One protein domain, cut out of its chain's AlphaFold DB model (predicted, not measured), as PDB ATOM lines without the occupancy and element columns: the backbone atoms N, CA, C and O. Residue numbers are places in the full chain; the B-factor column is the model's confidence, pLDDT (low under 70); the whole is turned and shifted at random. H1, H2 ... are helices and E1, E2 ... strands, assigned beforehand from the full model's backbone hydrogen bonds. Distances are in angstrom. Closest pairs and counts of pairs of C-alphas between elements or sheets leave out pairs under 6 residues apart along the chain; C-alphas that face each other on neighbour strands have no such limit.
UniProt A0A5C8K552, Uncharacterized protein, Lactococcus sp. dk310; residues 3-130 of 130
ATOM      1  N   ALA A   3     -25.288  31.819  74.243       93.44
ATOM      2  CA  ALA A   3     -25.549  32.431  72.946       93.44
ATOM      3  C   ALA A   3     -27.052  32.477  72.679       93.44
ATOM      4  O   ALA A   3     -27.838  31.807  73.352       93.44
ATOM      5  N   LYS A   4     -27.451  33.261  71.681       94.44
ATOM      6  CA  LYS A   4     -28.784  33.183  71.091       94.44
ATOM      7  C   LYS A   4     -28.774  32.291  69.860       94.44
ATOM      8  O   LYS A   4     -27.905  32.462  69.008       94.44
ATOM      9  N   LEU A   5     -29.767  31.415  69.760       92.06
ATOM     10  CA  LEU A   5     -30.117  30.664  68.558       92.06
ATOM     11  C   LEU A   5     -31.528  31.103  68.152       92.06
ATOM     12  O   LEU A   5     -32.513  30.729  68.784       92.06
ATOM     13  N   GLY A   6     -31.627  31.984  67.155       90.25
ATOM     14  CA  GLY A   6     -32.873  32.712  66.897       90.25
ATOM     15  C   GLY A   6     -33.261  33.587  68.096       90.25
ATOM     16  O   GLY A   6     -32.496  34.465  68.499       90.25
ATOM     17  N   ASN A   7     -34.441  33.343  68.673       91.75
ATOM     18  CA  ASN A   7     -34.926  34.065  69.856       91.75
ATOM     19  C   ASN A   7     -34.566  33.381  71.183       91.75
ATOM     20  O   ASN A   7     -34.686  34.007  72.239       91.75
ATOM     21  N   ASP A   8     -34.100  32.133  71.139       93.94
ATOM     22  CA  ASP A   8     -33.853  31.333  72.331       93.94
ATOM     23  C   ASP A   8     -32.430  31.513  72.850       93.94
ATOM     24  O   ASP A   8     -31.482  31.698  72.084       93.94
ATOM     25  N   LYS A   9     -32.269  31.431  74.174       93.38
ATOM     26  CA  LYS A   9     -30.955  31.391  74.824       93.38
ATOM     27  C   LYS A   9     -30.512  29.944  74.991       93.38
ATOM     28  O   LYS A   9     -31.228  29.146  75.588       93.38
ATOM     29  N   VAL A  10     -29.304  29.644  74.538       94.62
ATOM     30  CA  VAL A  10     -28.707  28.305  74.590       94.62
ATOM     31  C   VAL A  10     -27.399  28.315  75.375       94.62
ATOM     32  O   VAL A  10     -26.698  29.333  75.432       94.62
ATOM     33  N   ASN A  11     -27.076  27.181  76.001       94.81
ATOM     34  CA  ASN A  11     -25.732  26.950  76.522       94.81
ATOM     35  C   ASN A  11     -24.808  26.586  75.371       94.81
ATOM     36  O   ASN A  11     -25.163  25.787  74.503       94.81
ATOM     37  N   VAL A  12     -23.618  27.169  75.391       94.31
ATOM     38  CA  VAL A  12     -22.587  26.916  74.399       94.31
ATOM     39  C   VAL A  12     -21.265  26.711  75.109       94.31
ATOM     40  O   VAL A  12     -20.939  27.418  76.066       94.31
ATOM     41  N   TRP A  13     -20.486  25.764  74.613       93.50
ATOM     42  CA  TRP A  13     -19.105  25.573  75.008       93.50
ATOM     43  C   TRP A  13     -18.253  25.379  73.760       93.50
ATOM     44  O   TRP A  13     -18.558  24.534  72.918       93.50
ATOM     45  N   GLN A  14     -17.204  26.191  73.623       93.25
ATOM     46  CA  GLN A  14     -16.208  25.956  72.591       93.25
ATOM     47  C   GLN A  14     -15.368  24.758  73.020       93.25
ATOM     48  O   GLN A  14     -14.765  24.773  74.092       93.25
ATOM     49  N   ILE A  15     -15.357  23.723  72.190       89.56
ATOM     50  CA  ILE A  15     -14.730  22.446  72.491       89.56
ATOM     51  C   ILE A  15     -13.234  22.670  72.651       89.56
ATOM     52  O   ILE A  15     -12.532  23.027  71.702       89.56
ATOM     53  N   SER A  16     -12.756  22.447  73.868       83.38
ATOM     54  CA  SER A  16     -11.359  22.591  74.246       83.38
ATOM     55  C   SER A  16     -10.951  21.485  75.216       83.38
ATOM     56  O   SER A  16     -11.779  20.732  75.725       83.38
ATOM     57  N   MET A  17      -9.649  21.376  75.461       73.31
ATOM     58  CA  MET A  17      -9.103  20.436  76.441       73.31
ATOM     59  C   MET A  17      -9.103  21.003  77.865       73.31
ATOM     60  O   MET A  17      -8.734  20.295  78.799       73.31
ATOM     61  N   ASP A  18      -9.492  22.265  78.049       73.50
ATOM     62  CA  ASP A  18      -9.549  22.862  79.374       73.50
ATOM     63  C   ASP A  18     -10.775  22.369  80.136       73.50
ATOM     64  O   ASP A  18     -11.860  22.179  79.578       73.50
ATOM     65  N   LYS A  19     -10.606  22.184  81.448       69.88
ATOM     66  CA  LYS A  19     -11.728  21.923  82.343       69.88
ATOM     67  C   LYS A  19     -12.769  23.037  82.174       69.88
ATOM     68  O   LYS A  19     -12.420  24.206  82.329       69.88
ATOM     69  N   PRO A  20     -14.038  22.699  81.900       73.06
ATOM     70  CA  PRO A  20     -15.080  23.696  81.741       73.06
ATOM     71  C   PRO A  20     -15.531  24.197  83.119       73.06
ATOM     72  O   PRO A  20     -16.522  23.745  83.691       73.06
ATOM     73  N   GLU A  21     -14.729  25.088  83.700       72.06
ATOM     74  CA  GLU A  21     -15.008  25.694  84.998       72.06
ATOM     75  C   GLU A  21     -16.282  26.544  84.911       72.06
ATOM     76  O   GLU A  21     -16.401  27.413  84.051       72.06
ATOM     77  N   ASN A  22     -17.221  26.303  85.831       78.94
ATOM     78  CA  ASN A  22     -18.529  26.972  85.910       78.94
ATOM     79  C   ASN A  22     -19.545  26.592  84.809       78.94
ATOM     80  O   ASN A  22     -20.517  27.315  84.598       78.94
ATOM     81  N   GLU A  23     -19.368  25.455  84.128       82.81
ATOM     82  CA  GLU A  23     -20.348  24.917  83.170       82.81
ATOM     83  C   GLU A  23     -20.996  23.630  83.715       82.81
ATOM     84  O   GLU A  23     -20.703  22.523  83.259       82.81
ATOM     85  N   ASP A  24     -21.887  23.762  84.703       86.06
ATOM     86  CA  ASP A  24     -22.491  22.611  85.401       86.06
ATOM     87  C   ASP A  24     -23.195  21.632  84.450       86.06
ATOM     88  O   ASP A  24     -23.033  20.421  84.575       86.06
ATOM     89  N   TRP A  25     -23.891  22.150  83.433       88.75
ATOM     90  CA  TRP A  25     -24.574  21.348  82.410       88.75
ATOM     91  C   TRP A  25     -23.617  20.432  81.631       88.75
ATOM     92  O   TRP A  25     -23.989  19.336  81.215       88.75
ATOM     93  N   LEU A  26     -22.375  20.879  81.428       85.56
ATOM     94  CA  LEU A  26     -21.359  20.135  80.699       85.56
ATOM     95  C   LEU A  26     -20.756  19.043  81.587       85.56
ATOM     96  O   LEU A  26     -20.576  17.909  81.144       85.56
ATOM     97  N   LEU A  27     -20.496  19.367  82.857       83.00
ATOM     98  CA  LEU A  27     -20.040  18.394  83.852       83.00
ATOM     99  C   LEU A  27     -21.088  17.296  84.081       83.00
ATOM    100  O   LEU A  27     -20.735  16.117  84.112       83.00
ATOM    101  N   GLU A  28     -22.364  17.667  84.180       82.06
ATOM    102  CA  GLU A  28     -23.487  16.735  84.290       82.06
ATOM    103  C   GLU A  28     -23.583  15.828  83.054       82.06
ATOM    104  O   GLU A  28     -23.680  14.610  83.194       82.06
ATOM    105  N   ALA A  29     -23.449  16.373  81.841       82.44
ATOM    106  CA  ALA A  29     -23.471  15.581  80.609       82.44
ATOM    107  C   ALA A  29     -22.344  14.526  80.546       82.44
ATOM    108  O   ALA A  29     -22.564  13.407  80.072       82.44
ATOM    109  N   PHE A  30     -21.149  14.836  81.065       76.69
ATOM    110  CA  PHE A  30     -20.079  13.844  81.229       76.69
ATOM    111  C   PHE A  30     -20.427  12.776  82.277       76.69
ATOM    112  O   PHE A  30     -20.173  11.592  82.048       76.69
ATOM    113  N   GLN A  31     -21.013  13.167  83.413       74.75
ATOM    114  CA  GLN A  31     -21.437  12.231  84.463       74.75
ATOM    115  C   GLN A  31     -22.546  11.285  83.983       74.75
ATOM    116  O   GLN A  31     -22.528  10.104  84.314       74.75
ATOM    117  N   MET A  32     -23.457  11.790  83.154       76.69
ATOM    118  CA  MET A  32     -24.564  11.044  82.552       76.69
ATOM    119  C   MET A  32     -24.147  10.241  81.309       76.69
ATOM    120  O   MET A  32     -25.002   9.680  80.626       76.69
ATOM    121  N   HIS A  33     -22.848  10.186  80.992       73.31
ATOM    122  CA  HIS A  33     -22.297   9.468  79.835       73.31
ATOM    123  C   HIS A  33     -22.873   9.910  78.474       73.31
ATOM    124  O   HIS A  33     -22.834   9.161  77.493       73.31
ATOM    125  N   GLN A  34     -23.380  11.143  78.398       80.38
ATOM    126  CA  GLN A  34     -23.821  11.768  77.149       80.38
ATOM    127  C   GLN A  34     -22.640  12.313  76.344       80.38
ATOM    128  O   GLN A  34     -22.749  12.493  75.132       80.38
ATOM    129  N   LEU A  35     -21.512  12.568  77.011       79.38
ATOM    130  CA  LEU A  35     -20.280  13.047  76.403       79.38
ATOM    131  C   LEU A  35     -19.107  12.130  76.728       79.38
ATOM    132  O   LEU A  35     -18.962  11.652  77.855       79.38
ATOM    133  N   ALA A  36     -18.239  11.933  75.743       73.31
ATOM    134  CA  ALA A  36     -16.972  11.230  75.898       73.31
ATOM    135  C   ALA A  36     -15.903  11.853  74.994       73.31
ATOM    136  O   ALA A  36     -16.216  12.477  73.987       73.31
ATOM    137  N   TRP A  37     -14.629  11.674  75.332       70.88
ATOM    138  CA  TRP A  37     -13.521  12.158  74.509       70.88
ATOM    139  C   TRP A  37     -12.956  11.062  73.625       70.88
ATOM    140  O   TRP A  37     -12.492  10.055  74.155       70.88
ATOM    141  N   SER A  38     -12.968  11.299  72.310       64.31
ATOM    142  CA  SER A  38     -12.330  10.506  71.262       64.31
ATOM    143  C   SER A  38     -10.921  10.883  70.940       64.31
ATOM    144  O   SER A  38     -10.596  12.060  70.890       64.31
ATOM    145  N   GLY A  39     -10.131   9.881  70.580       53.97
ATOM    146  CA  GLY A  39      -8.842  10.075  69.955       53.97
ATOM    147  C   GLY A  39      -7.662   9.786  70.858       53.97
ATOM    148  O   GLY A  39      -7.775   9.501  72.050       53.97
ATOM    149  N   LYS A  40      -6.490   9.856  70.238       50.09
ATOM    150  CA  LYS A  40      -5.218   9.714  70.926       50.09
ATOM    151  C   LYS A  40      -4.758  11.095  71.372       50.09
ATOM    152  O   LYS A  40      -4.337  11.909  70.557       50.09
ATOM    153  N   LEU A  41      -4.852  11.343  72.674       45.78
ATOM    154  CA  LEU A  41      -4.309  12.538  73.308       45.78
ATOM    155  C   LEU A  41      -2.780  12.530  73.163       45.78
ATOM    156  O   LEU A  41      -2.097  11.750  73.830       45.78
ATOM    157  N   VAL A  42      -2.252  13.368  72.271       51.56
ATOM    158  CA  VAL A  42      -0.813  13.640  72.165       51.56
ATOM    159  C   VAL A  42      -0.551  14.980  72.804       51.56
ATOM    160  O   VAL A  42      -1.030  16.011  72.352       51.56
ATOM    161  N   MET A  43       0.143  14.914  73.922       52.47
ATOM    162  CA  MET A  43       0.353  16.020  74.832       52.47
ATOM    163  C   MET A  43       1.633  15.736  75.593       52.47
ATOM    164  O   MET A  43       1.957  14.568  75.855       52.47
ATOM    165  N   ASP A  44       2.376  16.785  75.907       52.81
ATOM    166  CA  ASP A  44       3.577  16.629  76.704       52.81
ATOM    167  C   ASP A  44       3.234  16.184  78.139       52.81
ATOM    168  O   ASP A  44       2.074  16.049  78.552       52.81
ATOM    169  N   ALA A  45       4.270  15.882  78.918       56.00
ATOM    170  CA  ALA A  45       4.090  15.403  80.281       56.00
ATOM    171  C   ALA A  45       3.375  16.425  81.186       56.00
ATOM    172  O   ALA A  45       2.682  16.008  82.118       56.00
ATOM    173  N   GLN A  46       3.524  17.728  80.923       63.03
ATOM    174  CA  GLN A  46       2.902  18.789  81.715       63.03
ATOM    175  C   GLN A  46       1.403  18.867  81.432       63.03
ATOM    176  O   GLN A  46       0.603  18.833  82.368       63.03
ATOM    177  N   ASP A  47       1.012  18.854  80.162       59.66
ATOM    178  CA  ASP A  47      -0.390  18.849  79.746       59.66
ATOM    179  C   ASP A  47      -1.123  17.597  80.242       59.66
ATOM    180  O   ASP A  47      -2.226  17.669  80.795       59.66
ATOM    181  N   LYS A  48      -0.475  16.429  80.160       57.69
ATOM    182  CA  LYS A  48      -1.023  15.180  80.706       57.69
ATOM    183  C   LYS A  48      -1.212  15.246  82.222       57.69
ATOM    184  O   LYS A  48      -2.190  14.707  82.748       57.69
ATOM    185  N   ALA A  49      -0.279  15.872  82.940       60.25
ATOM    186  CA  ALA A  49      -0.390  16.070  84.382       60.25
ATOM    187  C   ALA A  49      -1.537  17.032  84.725       60.25
ATOM    188  O   ALA A  49      -2.339  16.722  85.610       60.25
ATOM    189  N   LYS A  50      -1.679  18.132  83.975       62.78
ATOM    190  CA  LYS A  50      -2.784  19.092  84.106       62.78
ATOM    191  C   LYS A  50      -4.142  18.402  83.942       62.78
ATOM    192  O   LYS A  50      -4.996  18.539  84.815       62.78
ATOM    193  N   LEU A  51      -4.329  17.582  82.905       59.25
ATOM    194  CA  LEU A  51      -5.605  16.887  82.673       59.25
ATOM    195  C   LEU A  51      -5.947  15.855  83.752       59.25
ATOM    196  O   LEU A  51      -7.107  15.738  84.155       59.25
ATOM    197  N   LYS A  52      -4.945  15.135  84.272       59.75
ATOM    198  CA  LYS A  52      -5.142  14.222  85.410       59.75
ATOM    199  C   LYS A  52      -5.628  14.970  86.652       59.75
ATOM    200  O   LYS A  52      -6.563  14.509  87.303       59.75
ATOM    201  N   VAL A  53      -5.027  16.123  86.960       60.09
ATOM    202  CA  VAL A  53      -5.452  16.994  88.073       60.09
ATOM    203  C   VAL A  53      -6.863  17.536  87.841       60.09
ATOM    204  O   VAL A  53      -7.658  17.621  88.774       60.09
ATOM    205  N   GLN A  54      -7.217  17.830  86.590       56.53
ATOM    206  CA  GLN A  54      -8.556  18.282  86.207       56.53
ATOM    207  C   GLN A  54      -9.626  17.176  86.238       56.53
ATOM    208  O   GLN A  54     -10.804  17.464  86.033       56.53
ATOM    209  N   GLY A  55      -9.250  15.936  86.565       50.00
ATOM    210  CA  GLY A  55     -10.181  14.832  86.786       50.00
ATOM    211  C   GLY A  55     -10.445  13.964  85.557       50.00
ATOM    212  O   GLY A  55     -11.282  13.064  85.639       50.00
ATOM    213  N   MET A  56      -9.722  14.163  84.445       52.50
ATOM    214  CA  MET A  56      -9.763  13.222  83.325       52.50
ATOM    215  C   MET A  56      -9.122  11.896  83.741       52.50
ATOM    216  O   MET A  56      -7.929  11.820  84.048       52.50
ATOM    217  N   LYS A  57      -9.922  10.827  83.748       50.38
ATOM    218  CA  LYS A  57      -9.476   9.467  84.065       50.38
ATOM    219  C   LYS A  57      -9.525   8.608  82.804       50.38
ATOM    220  O   LYS A  57     -10.565   8.521  82.158       50.38
ATOM    221  N   GLY A  58      -8.417   7.943  82.484       49.31
ATOM    222  CA  GLY A  58      -8.422   6.859  81.504       49.31
ATOM    223  C   GLY A  58      -9.089   5.628  82.112       49.31
ATOM    224  O   GLY A  58      -8.731   5.230  83.221       49.31
ATOM    225  N   LYS A  59     -10.057   5.037  81.413       46.19
ATOM    226  CA  LYS A  59     -10.569   3.698  81.715       46.19
ATOM    227  C   LYS A  59     -10.184   2.765  80.576       46.19
ATOM    228  O   LYS A  59     -10.148   3.178  79.424       46.19
ATOM    229  N   VAL A  60      -9.887   1.516  80.913       48.78
ATOM    230  CA  VAL A  60      -9.805   0.441  79.921       48.78
ATOM    231  C   VAL A  60     -11.243   0.064  79.573       48.78
ATOM    232  O   VAL A  60     -12.010  -0.248  80.484       48.78
ATOM    233  N   ALA A  61     -11.618   0.138  78.294       45.66
ATOM    234  CA  ALA A  61     -12.936  -0.300  77.838       45.66
ATOM    235  C   ALA A  61     -13.104  -1.808  78.082       45.66
ATOM    236  O   ALA A  61     -12.194  -2.594  77.805       45.66
ATOM    237  N   ASN A  62     -14.256  -2.226  78.605       45.84
ATOM    238  CA  ASN A  62     -14.583  -3.646  78.734       45.84
ATOM    239  C   ASN A  62     -14.883  -4.268  77.348       45.84
ATOM    240  O   ASN A  62     -15.118  -3.531  76.399       45.84
ATOM    241  N   PRO A  63     -14.916  -5.605  77.184       44.41
ATOM    242  CA  PRO A  63     -15.112  -6.247  75.878       44.41
ATOM    243  C   PRO A  63     -16.413  -5.877  75.148       44.41
ATOM    244  O   PRO A  63     -16.454  -5.913  73.924       44.41
ATOM    245  N   THR A  64     -17.474  -5.514  75.872       39.38
ATOM    246  CA  THR A  64     -18.765  -5.095  75.300       39.38
ATOM    247  C   THR A  64     -18.700  -3.657  74.783       39.38
ATOM    248  O   THR A  64     -19.125  -3.382  73.663       39.38
ATOM    249  N   GLU A  65     -18.073  -2.759  75.544       39.38
ATOM    250  CA  GLU A  65     -17.685  -1.407  75.115       39.38
ATOM    251  C   GLU A  65     -16.680  -1.479  73.949       39.38
ATOM    252  O   GLU A  65     -16.781  -0.728  72.984       39.38
ATOM    253  N   ALA A  66     -15.785  -2.474  73.981       39.97
ATOM    254  CA  ALA A  66     -14.805  -2.806  72.952       39.97
ATOM    255  C   ALA A  66     -15.411  -3.504  71.713       39.97
ATOM    256  O   ALA A  66     -14.733  -3.615  70.698       39.97
ATOM    257  N   ALA A  67     -16.655  -3.986  71.758       35.75
ATOM    258  CA  ALA A  67     -17.363  -4.592  70.620       35.75
ATOM    259  C   ALA A  67     -18.326  -3.598  69.951       35.75
ATOM    260  O   ALA A  67     -18.577  -3.673  68.750       35.75
ATOM    261  N   LEU A  68     -18.800  -2.607  70.711       34.19
ATOM    262  CA  LEU A  68     -19.472  -1.402  70.212       34.19
ATOM    263  C   LEU A  68     -18.460  -0.296  69.825       34.19
ATOM    264  O   LEU A  68     -18.828   0.837  69.533       34.19
ATOM    265  N   SER A  69     -17.171  -0.631  69.805       33.69
ATOM    266  CA  SER A  69     -16.000   0.258  69.864       33.69
ATOM    267  C   SER A  69     -15.615   1.019  68.610       33.69
ATOM    268  O   SER A  69     -14.673   1.809  68.649       33.69
ATOM    269  N   TRP A  70     -16.338   0.850  67.509       36.06
ATOM    270  CA  TRP A  70     -16.272   1.838  66.432       36.06
ATOM    271  C   TRP A  70     -17.087   3.099  66.773       36.06
ATOM    272  O   TRP A  70     -16.888   4.137  66.148       36.06
ATOM    273  N   LEU A  71     -17.968   3.028  67.784       38.50
ATOM    274  CA  LEU A  71     -18.852   4.118  68.205       38.50
ATOM    275  C   LEU A  71     -18.445   4.785  69.528       38.50
ATOM    276  O   LEU A  71     -18.829   5.931  69.743       38.50
ATOM    277  N   LEU A  72     -17.701   4.128  70.422       39.97
ATOM    278  CA  LEU A  72     -17.492   4.624  71.792       39.97
ATOM    279  C   LEU A  72     -16.141   4.147  72.374       39.97
ATOM    280  O   LEU A  72     -16.061   3.134  73.048       39.97
ATOM    281  N   LEU A  73     -15.074   4.872  72.044       39.47
ATOM    282  CA  LEU A  73     -13.772   5.015  72.735       39.47
ATOM    283  C   LEU A  73     -13.355   4.193  73.952       39.47
ATOM    284  O   LEU A  73     -14.099   4.123  74.913       39.47
ATOM    285  N   TYR A  74     -12.038   3.937  74.039       43.25
ATOM    286  CA  TYR A  74     -11.148   4.536  75.061       43.25
ATOM    287  C   TYR A  74      -9.685   4.464  74.581       43.25
ATOM    288  O   TYR A  74      -9.228   3.416  74.133       43.25
ATOM    289  N   ALA A  75      -8.935   5.568  74.652       38.25
ATOM    290  CA  ALA A  75      -7.498   5.544  74.379       38.25
ATOM    291  C   ALA A  75      -6.775   4.708  75.448       38.25
ATOM    292  O   ALA A  75      -6.748   5.077  76.624       38.25
ATOM    293  N   ASP A  76      -6.190   3.589  75.031       36.03
ATOM    294  CA  ASP A  76      -5.284   2.791  75.849       36.03
ATOM    295  C   ASP A  76      -3.999   3.586  76.161       36.03
ATOM    296  O   ASP A  76      -3.426   4.268  75.307       36.03
ATOM    297  N   ILE A  77      -3.537   3.491  77.411       37.38
ATOM    298  CA  ILE A  77      -2.280   4.092  77.875       37.38
ATOM    299  C   ILE A  77      -1.058   3.369  77.260       37.38
ATOM    300  O   ILE A  77       0.049   3.894  77.295       37.38
ATOM    301  N   GLY A  78      -1.222   2.170  76.701       37.66
ATOM    302  CA  GLY A  78      -0.150   1.355  76.129       37.66
ATOM    303  C   GLY A  78       0.250   1.680  74.686       37.66
ATOM    304  O   GLY A  78       1.332   1.286  74.259       37.66
ATOM    305  N   SER A  79      -0.550   2.429  73.924       42.06
ATOM    306  CA  SER A  79      -0.371   2.581  72.465       42.06
ATOM    307  C   SER A  79       0.166   3.968  72.036       42.06
ATOM    308  O   SER A  79      -0.198   4.521  70.994       42.06
ATOM    309  N   PHE A  80       1.085   4.548  72.824       48.16
ATOM    310  CA  PHE A  80       1.638   5.916  72.681       48.16
ATOM    311  C   PHE A  80       2.849   6.094  71.739       48.16
ATOM    312  O   PHE A  80       3.706   6.924  72.014       48.16
ATOM    313  N   SER A  81       2.944   5.403  70.600       37.44
ATOM    314  CA  SER A  81       4.109   5.613  69.713       37.44
ATOM    315  C   SER A  81       3.977   6.784  68.727       37.44
ATOM    316  O   SER A  81       4.943   7.512  68.594       37.44
ATOM    317  N   ASN A  82       2.818   7.050  68.096       40.47
ATOM    318  CA  ASN A  82       2.628   8.226  67.204       40.47
ATOM    319  C   ASN A  82       1.158   8.719  67.145       40.47
ATOM    320  O   ASN A  82       0.283   7.870  66.967       40.47
ATOM    321  N   ALA A  83       0.847  10.018  67.302       44.44
ATOM    322  CA  ALA A  83      -0.438  10.631  66.879       44.44
ATOM    323  C   ALA A  83      -0.429  12.176  66.933       44.44
ATOM    324  O   ALA A  83       0.482  12.771  67.501       44.44
ATOM    325  N   PHE A  84      -1.451  12.804  66.342       49.69
ATOM    326  CA  PHE A  84      -1.543  14.249  66.118       49.69
ATOM    327  C   PHE A  84      -2.853  14.858  66.682       49.69
ATOM    328  O   PHE A  84      -3.882  14.167  66.628       49.69
ATOM    329  N   PRO A  85      -2.848  16.110  67.196       49.09
ATOM    330  CA  PRO A  85      -3.986  16.766  67.866       49.09
ATOM    331  C   PRO A  85      -5.289  16.840  67.059       49.09
ATOM    332  O   PRO A  85      -6.373  16.799  67.637       49.09
ATOM    333  N   GLU A  86      -5.213  16.882  65.729       59.06
ATOM    334  CA  GLU A  86      -6.371  16.881  64.822       59.06
ATOM    335  C   GLU A  86      -7.243  15.615  64.901       59.06
ATOM    336  O   GLU A  86      -8.315  15.561  64.295       59.06
ATOM    337  N   ASN A  87      -6.804  14.604  65.656       62.56
ATOM    338  CA  ASN A  87      -7.515  13.344  65.845       62.56
ATOM    339  C   ASN A  87      -8.241  13.241  67.192       62.56
ATOM    340  O   ASN A  87      -8.710  12.153  67.530       62.56
ATOM    341  N   ILE A  88      -8.316  14.330  67.965       67.69
ATOM    342  CA  ILE A  88      -9.088  14.399  69.210       67.69
ATOM    343  C   ILE A  88     -10.487  14.941  68.899       67.69
ATOM    344  O   ILE A  88     -10.629  16.021  68.324       67.69
ATOM    345  N   TYR A  89     -11.522  14.205  69.300       73.88
ATOM    346  CA  TYR A  89     -12.919  14.566  69.067       73.88
ATOM    347  C   TYR A  89     -13.710  14.523  70.366       73.88
ATOM    348  O   TYR A  89     -13.541  13.608  71.155       73.88
ATOM    349  N   LEU A  90     -14.639  15.441  70.581       80.75
ATOM    350  CA  LEU A  90     -15.709  15.247  71.547       80.75
ATOM    351  C   LEU A  90     -16.806  14.394  70.904       80.75
ATOM    352  O   LEU A  90     -17.312  14.734  69.837       80.75
ATOM    353  N   VAL A  91     -17.187  13.304  71.556       80.50
ATOM    354  CA  VAL A  91     -18.305  12.450  71.157       80.50
ATOM    355  C   VAL A  91     -19.537  12.853  71.943       80.50
ATOM    356  O   VAL A  91     -19.515  12.860  73.172       80.50
ATOM    357  N   VAL A  92     -20.616  13.135  71.224       83.25
ATOM    358  CA  VAL A  92     -21.958  13.312  71.769       83.25
ATOM    359  C   VAL A  92     -22.733  12.026  71.530       83.25
ATOM    360  O   VAL A  92     -23.046  11.678  70.389       83.25
ATOM    361  N   ASN A  93     -23.023  11.308  72.608       74.38
ATOM    362  CA  ASN A  93     -23.739  10.046  72.580       74.38
ATOM    363  C   ASN A  93     -25.244  10.314  72.433       74.38
ATOM    364  O   ASN A  93     -25.925  10.679  73.391       74.38
ATOM    365  N   GLN A  94     -25.757  10.186  71.210       70.19
ATOM    366  CA  GLN A  94     -27.179  10.349  70.906       70.19
ATOM    367  C   GLN A  94     -27.849   8.977  70.699       70.19
ATOM    368  O   GLN A  94     -27.183   8.044  70.254       70.19
ATOM    369  N   PRO A  95     -29.176   8.839  70.918       62.81
ATOM    370  CA  PRO A  95     -29.872   7.542  70.895       62.81
ATOM    371  C   PRO A  95     -29.788   6.729  69.593       62.81
ATOM    372  O   PRO A  95     -30.180   5.565  69.586       62.81
ATOM    373  N   ARG A  96     -29.365   7.333  68.476       65.56
ATOM    374  CA  ARG A  96     -29.313   6.675  67.159       65.56
ATOM    375  C   ARG A  96     -27.919   6.676  66.548       65.56
ATOM    376  O   ARG A  96     -27.436   5.625  66.149       65.56
ATOM    377  N   VAL A  97     -27.304   7.852  66.430       69.25
ATOM    378  CA  VAL A  97     -25.997   8.026  65.788       69.25
ATOM    379  C   VAL A  97     -25.206   9.042  66.606       69.25
ATOM    380  O   VAL A  97     -25.703  10.153  66.787       69.25
ATOM    381  N   PRO A  98     -24.011   8.703  67.111       73.81
ATOM    382  CA  PRO A  98     -23.194   9.666  67.823       73.81
ATOM    383  C   PRO A  98     -22.695  10.754  66.876       73.81
ATOM    384  O   PRO A  98     -22.475  10.531  65.683       73.81
ATOM    385  N   VAL A  99     -22.490  11.938  67.439       82.94
ATOM    386  CA  VAL A  99     -21.975  13.097  66.711       82.94
ATOM    387  C   VAL A  99     -20.594  13.439  67.244       82.94
ATOM    388  O   VAL A  99     -20.344  13.351  68.443       82.94
ATOM    389  N   PHE A 100     -19.696  13.836  66.348       84.00
ATOM    390  CA  PHE A 100     -18.307  14.141  66.670       84.00
ATOM    391  C   PHE A 100     -18.043  15.630  66.456       84.00
ATOM    392  O   PHE A 100     -18.307  16.152  65.373       84.00
ATOM    393  N   GLY A 101     -17.513  16.300  67.475       85.62
ATOM    394  CA  GLY A 101     -17.003  17.668  67.394       85.62
ATOM    395  C   GLY A 101     -15.491  17.693  67.526       85.62
ATOM    396  O   GLY A 101     -14.925  16.909  68.281       85.62
ATOM    397  N   LYS A 102     -14.822  18.570  66.785       86.44
ATOM    398  CA  LYS A 102     -13.373  18.771  66.908       86.44
ATOM    399  C   LYS A 102     -13.069  19.868  67.921       86.44
ATOM    400  O   LYS A 102     -13.934  20.667  68.265       86.44
ATOM    401  N   ILE A 103     -11.818  19.938  68.367       85.88
ATOM    402  CA  ILE A 103     -11.335  21.112  69.102       85.88
ATOM    403  C   ILE A 103     -11.571  22.367  68.245       85.88
ATOM    404  O   ILE A 103     -11.262  22.376  67.055       85.88
ATOM    405  N   GLY A 104     -12.140  23.407  68.855       88.19
ATOM    406  CA  GLY A 104     -12.526  24.654  68.189       88.19
ATOM    407  C   GLY A 104     -13.969  24.692  67.669       88.19
ATOM    408  O   GLY A 104     -14.500  25.793  67.504       88.19
ATOM    409  N   ASP A 105     -14.620  23.536  67.481       94.00
ATOM    410  CA  ASP A 105     -16.068  23.471  67.245       94.00
ATOM    411  C   ASP A 105     -16.837  23.832  68.527       94.00
ATOM    412  O   ASP A 105     -16.259  24.062  69.590       94.00
ATOM    413  N   TYR A 106     -18.162  23.893  68.439       94.75
ATOM    414  CA  TYR A 106     -19.026  24.281  69.544       94.75
ATOM    415  C   TYR A 106     -19.981  23.149  69.904       94.75
ATOM    416  O   TYR A 106     -20.732  22.663  69.058       94.75
ATOM    417  N   LEU A 107     -19.983  22.766  71.178       95.00
ATOM    418  CA  LEU A 107     -21.060  21.985  71.766       95.00
ATOM    419  C   LEU A 107     -22.180  22.947  72.171       95.00
ATOM    420  O   LEU A 107     -21.948  23.907  72.909       95.00
ATOM    421  N   VAL A 108     -23.390  22.678  71.698       94.81
ATOM    422  CA  VAL A 108     -24.583  23.483  71.958       94.81
ATOM    423  C   VAL A 108     -25.609  22.614  72.669       94.81
ATOM    424  O   VAL A 108     -25.932  21.526  72.196       94.81
ATOM    425  N   GLN A 109     -26.143  23.100  73.787       94.50
ATOM    426  CA  GLN A 109     -27.336  22.522  74.396       94.50
ATOM    427  C   GLN A 109     -28.552  23.284  73.875       94.50
ATOM    428  O   GLN A 109     -28.722  24.473  74.166       94.50
ATOM    429  N   SER A 110     -29.380  22.611  73.082       90.06
ATOM    430  CA  SER A 110     -30.595  23.198  72.530       90.06
ATOM    431  C   SER A 110     -31.599  23.542  73.642       90.06
ATOM    432  O   SER A 110     -31.501  23.007  74.752       90.06
ATOM    433  N   PRO A 111     -32.611  24.385  73.367       87.44
ATOM    434  CA  PRO A 111     -33.654  24.700  74.345       87.44
ATOM    435  C   PRO A 111     -34.425  23.465  74.843       87.44
ATOM    436  O   PRO A 111     -35.014  23.496  75.918       87.44
ATOM    437  N   LEU A 112     -34.396  22.368  74.078       87.75
ATOM    438  CA  LEU A 112     -35.006  21.083  74.431       87.75
ATOM    439  C   LEU A 112     -34.071  20.174  75.252       87.75
ATOM    440  O   LEU A 112     -34.412  19.024  75.511       87.75
ATOM    441  N   GLY A 113     -32.883  20.655  75.629       86.75
ATOM    442  CA  GLY A 113     -31.888  19.897  76.391       86.75
ATOM    443  C   GLY A 113     -31.040  18.937  75.552       86.75
ATOM    444  O   GLY A 113     -30.226  18.205  76.110       86.75
ATOM    445  N   MET A 114     -31.195  18.939  74.225       89.00
ATOM    446  CA  MET A 114     -30.421  18.071  73.335       89.00
ATOM    447  C   MET A 114     -29.025  18.643  73.095       89.00
ATOM    448  O   MET A 114     -28.867  19.846  72.899       89.00
ATOM    449  N   LEU A 115     -28.019  17.772  73.071       92.00
ATOM    450  CA  LEU A 115     -26.636  18.138  72.775       92.00
ATOM    451  C   LEU A 115     -26.360  18.037  71.274       92.00
ATOM    452  O   LEU A 115     -26.594  16.995  70.655       92.00
ATOM    453  N   GLU A 116     -25.833  19.111  70.698       92.94
ATOM    454  CA  GLU A 116     -25.554  19.247  69.270       92.94
ATOM    455  C   GLU A 116     -24.140  19.785  69.031       92.94
ATOM    456  O   GLU A 116     -23.625  20.588  69.808       92.94
ATOM    457  N   ILE A 117     -23.525  19.385  67.916       93.81
ATOM    458  CA  ILE A 117     -22.232  19.915  67.473       93.81
ATOM    459  C   ILE A 117     -22.441  20.930  66.355       93.81
ATOM    460  O   ILE A 117     -23.101  20.661  65.349       93.81
ATOM    461  N   TYR A 118     -21.847  22.105  66.528       95.12
ATOM    462  CA  TYR A 118     -21.825  23.178  65.550       95.12
ATOM    463  C   TYR A 118     -20.380  23.383  65.131       95.12
ATOM    464  O   TYR A 118     -19.532  23.716  65.957       95.12
ATOM    465  N   SER A 119     -20.103  23.225  63.836       94.19
ATOM    466  CA  SER A 119     -18.807  23.640  63.308       94.19
ATOM    467  C   SER A 119     -18.607  25.133  63.526       94.19
ATOM    468  O   SER A 119     -19.584  25.884  63.572       94.19
ATOM    469  N   GLU A 120     -17.361  25.597  63.582       93.31
ATOM    470  CA  GLU A 120     -17.072  27.028  63.739       93.31
ATOM    471  C   GLU A 120     -17.837  27.896  62.714       93.31
ATOM    472  O   GLU A 120     -18.428  28.923  63.053       93.31
ATOM    473  N   LYS A 121     -17.909  27.438  61.455       94.06
ATOM    474  CA  LYS A 121     -18.671  28.107  60.390       94.06
ATOM    475  C   LYS A 121     -20.172  28.157  60.686       94.06
ATOM    476  O   LYS A 121     -20.803  29.180  60.427       94.06
ATOM    477  N   LYS A 122     -20.754  27.062  61.190       94.94
ATOM    478  CA  LYS A 122     -22.177  27.006  61.556       94.94
ATOM    479  C   LYS A 122     -22.454  27.911  62.757       94.94
ATOM    480  O   LYS A 122     -23.386  28.704  62.705       94.94
ATOM    481  N   ALA A 123     -21.606  27.849  63.781       94.06
ATOM    482  CA  ALA A 123     -21.708  28.672  64.980       94.06
ATOM    483  C   ALA A 123     -21.695  30.169  64.641       94.06
ATOM    484  O   ALA A 123     -22.609  30.880  65.031       94.06
ATOM    485  N   LYS A 124     -20.747  30.637  63.817       93.38
ATOM    486  CA  LYS A 124     -20.689  32.048  63.378       93.38
ATOM    487  C   LYS A 124     -21.921  32.508  62.592       93.38
ATOM    488  O   LYS A 124     -22.208  33.699  62.557       93.38
ATOM    489  N   ARG A 125     -22.610  31.585  61.917       94.75
ATOM    490  CA  ARG A 125     -23.806  31.886  61.122       94.75
ATOM    491  C   ARG A 125     -25.077  31.909  61.969       94.75
ATOM    492  O   ARG A 125     -25.968  32.699  61.685       94.75
ATOM    493  N   GLU A 126     -25.186  31.002  62.934       94.75
ATOM    494  CA  GLU A 126     -26.451  30.707  63.621       94.75
ATOM    495  C   GLU A 126     -26.487  31.178  65.077       94.75
ATOM    496  O   GLU A 126     -27.574  31.356  65.624       94.75
ATOM    497  N   LEU A 127     -25.327  31.406  65.697       94.38
ATOM    498  CA  LEU A 127     -25.222  31.816  67.092       94.38
ATOM    499  C   LEU A 127     -24.831  33.288  67.202       94.38
ATOM    500  O   LEU A 127     -23.878  33.752  66.580       94.38
ATOM    501  N   THR A 128     -25.539  34.011  68.067       94.81
ATOM    502  CA  THR A 128     -25.116  35.338  68.532       94.81
ATOM    503  C   THR A 128     -24.619  35.216  69.966       94.81
ATOM    504  O   THR A 128     -25.423  35.056  70.887       94.81
ATOM    505  N   PHE A 129     -23.300  35.242  70.151       89.44
ATOM    506  CA  PHE A 129     -22.663  35.155  71.466       89.44
ATOM    507  C   PHE A 129     -23.011  36.381  72.321       89.44
ATOM    508  O   PHE A 129     -23.099  37.492  71.794       89.44
ATOM    509  N   GLN A 130     -23.270  36.157  73.613       79.81
ATOM    510  CA  GLN A 130     -23.665  37.193  74.573       79.81
ATOM    511  C   GLN A 130     -22.625  37.367  75.671       79.81
ATOM    512  O   GLN A 130     -22.051  36.336  76.089       79.81
TER     513      GLN A 130
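Overview. This is residues 3 to 130 of the 130 residues of an uncharacterized protein of Lactococcus sp. dk310 (UniProt A0A5C8K552). A strongly curled sheet of five short strands, with H3 packed on it, faces in part a smaller three-strand sheet; together they form a loose sandwich, and H1 grazes both sheets. Beyond the small sheet, H2 and a long winding stretch, residues 54 to 88, make the other end of the domain. The printed part has 128 residues, in the order E1 E2 H1 E3 H2 E4 E5 E6 E7 H3 E8; both sheets are antiparallel, in the orders E7 E6 E2 E1 E8 and E3 E4 E5. The class is mixed, helices and strands, with 57 residues in named elements, under half. The whole is compact, with a radius of gyration of the C-alphas of 15.4 A and spans of 48 by 33 by 25 A.

Arrangement. The larger sheet holds E7, residues 115 to 118, E6, 106 to 109, E2, 8 to 14, E1, 3 to 5, and E8, 127 to 129; it is strongly twisted. E6 and E7 are a hairpin, N 108 to O 116 being 2.8 A. The pairing of E2 is staggered: residues 11 to 14 pair with E6, N 13 to O 107 at 2.9 A, and residues 8 to 10 with E1, N 10 to O 3 at 2.9 A. E1 and E8 have N 4 to O 128 at 2.8 A. H3, residues 120 to 126, is on this sheet at a height of 8.2 A and runs along the strands, at 20 degrees to E6 on the local plane. The second sheet holds E3, residues 35 to 38, E4, 89 to 92, and E5, 99 to 102, with N 36 to O 91 at 3.0 A and N 90 to O 101 at 2.7 A. The facing parts of this sandwich, two sheets face to face, are 9.1 A centre to centre; the closest C-alphas of E5 and E7 are those of Gly 101 and Ile 117, 5.7 A. H1, residues 24 to 31, only grazes both sheets. H2, residues 45 to 53, is on neither sheet. Every O i to N i+4 pair is within hydrogen-bond range in H1, H2 and H3.

Along the chain. E1 begins at C-alpha 3, (-25.549, 32.431, 72.946). E2 is 18.4 A long from first to last C-alpha, H2 12.4 A and H1 10.5 A. E8 ends at C-alpha 129, (-22.663, 35.155, 71.466).

Size, cuts and confidence. The C-alphas farthest apart are those of Asn 7 and Ser 81, 48.3 A. The printed part has no cut, and the H2 to E4 link, 35 residues, is long. The mean pLDDT of the printed part is 70.7; residue 19, residues 38 to 88 and residues 95 to 97 are under 70.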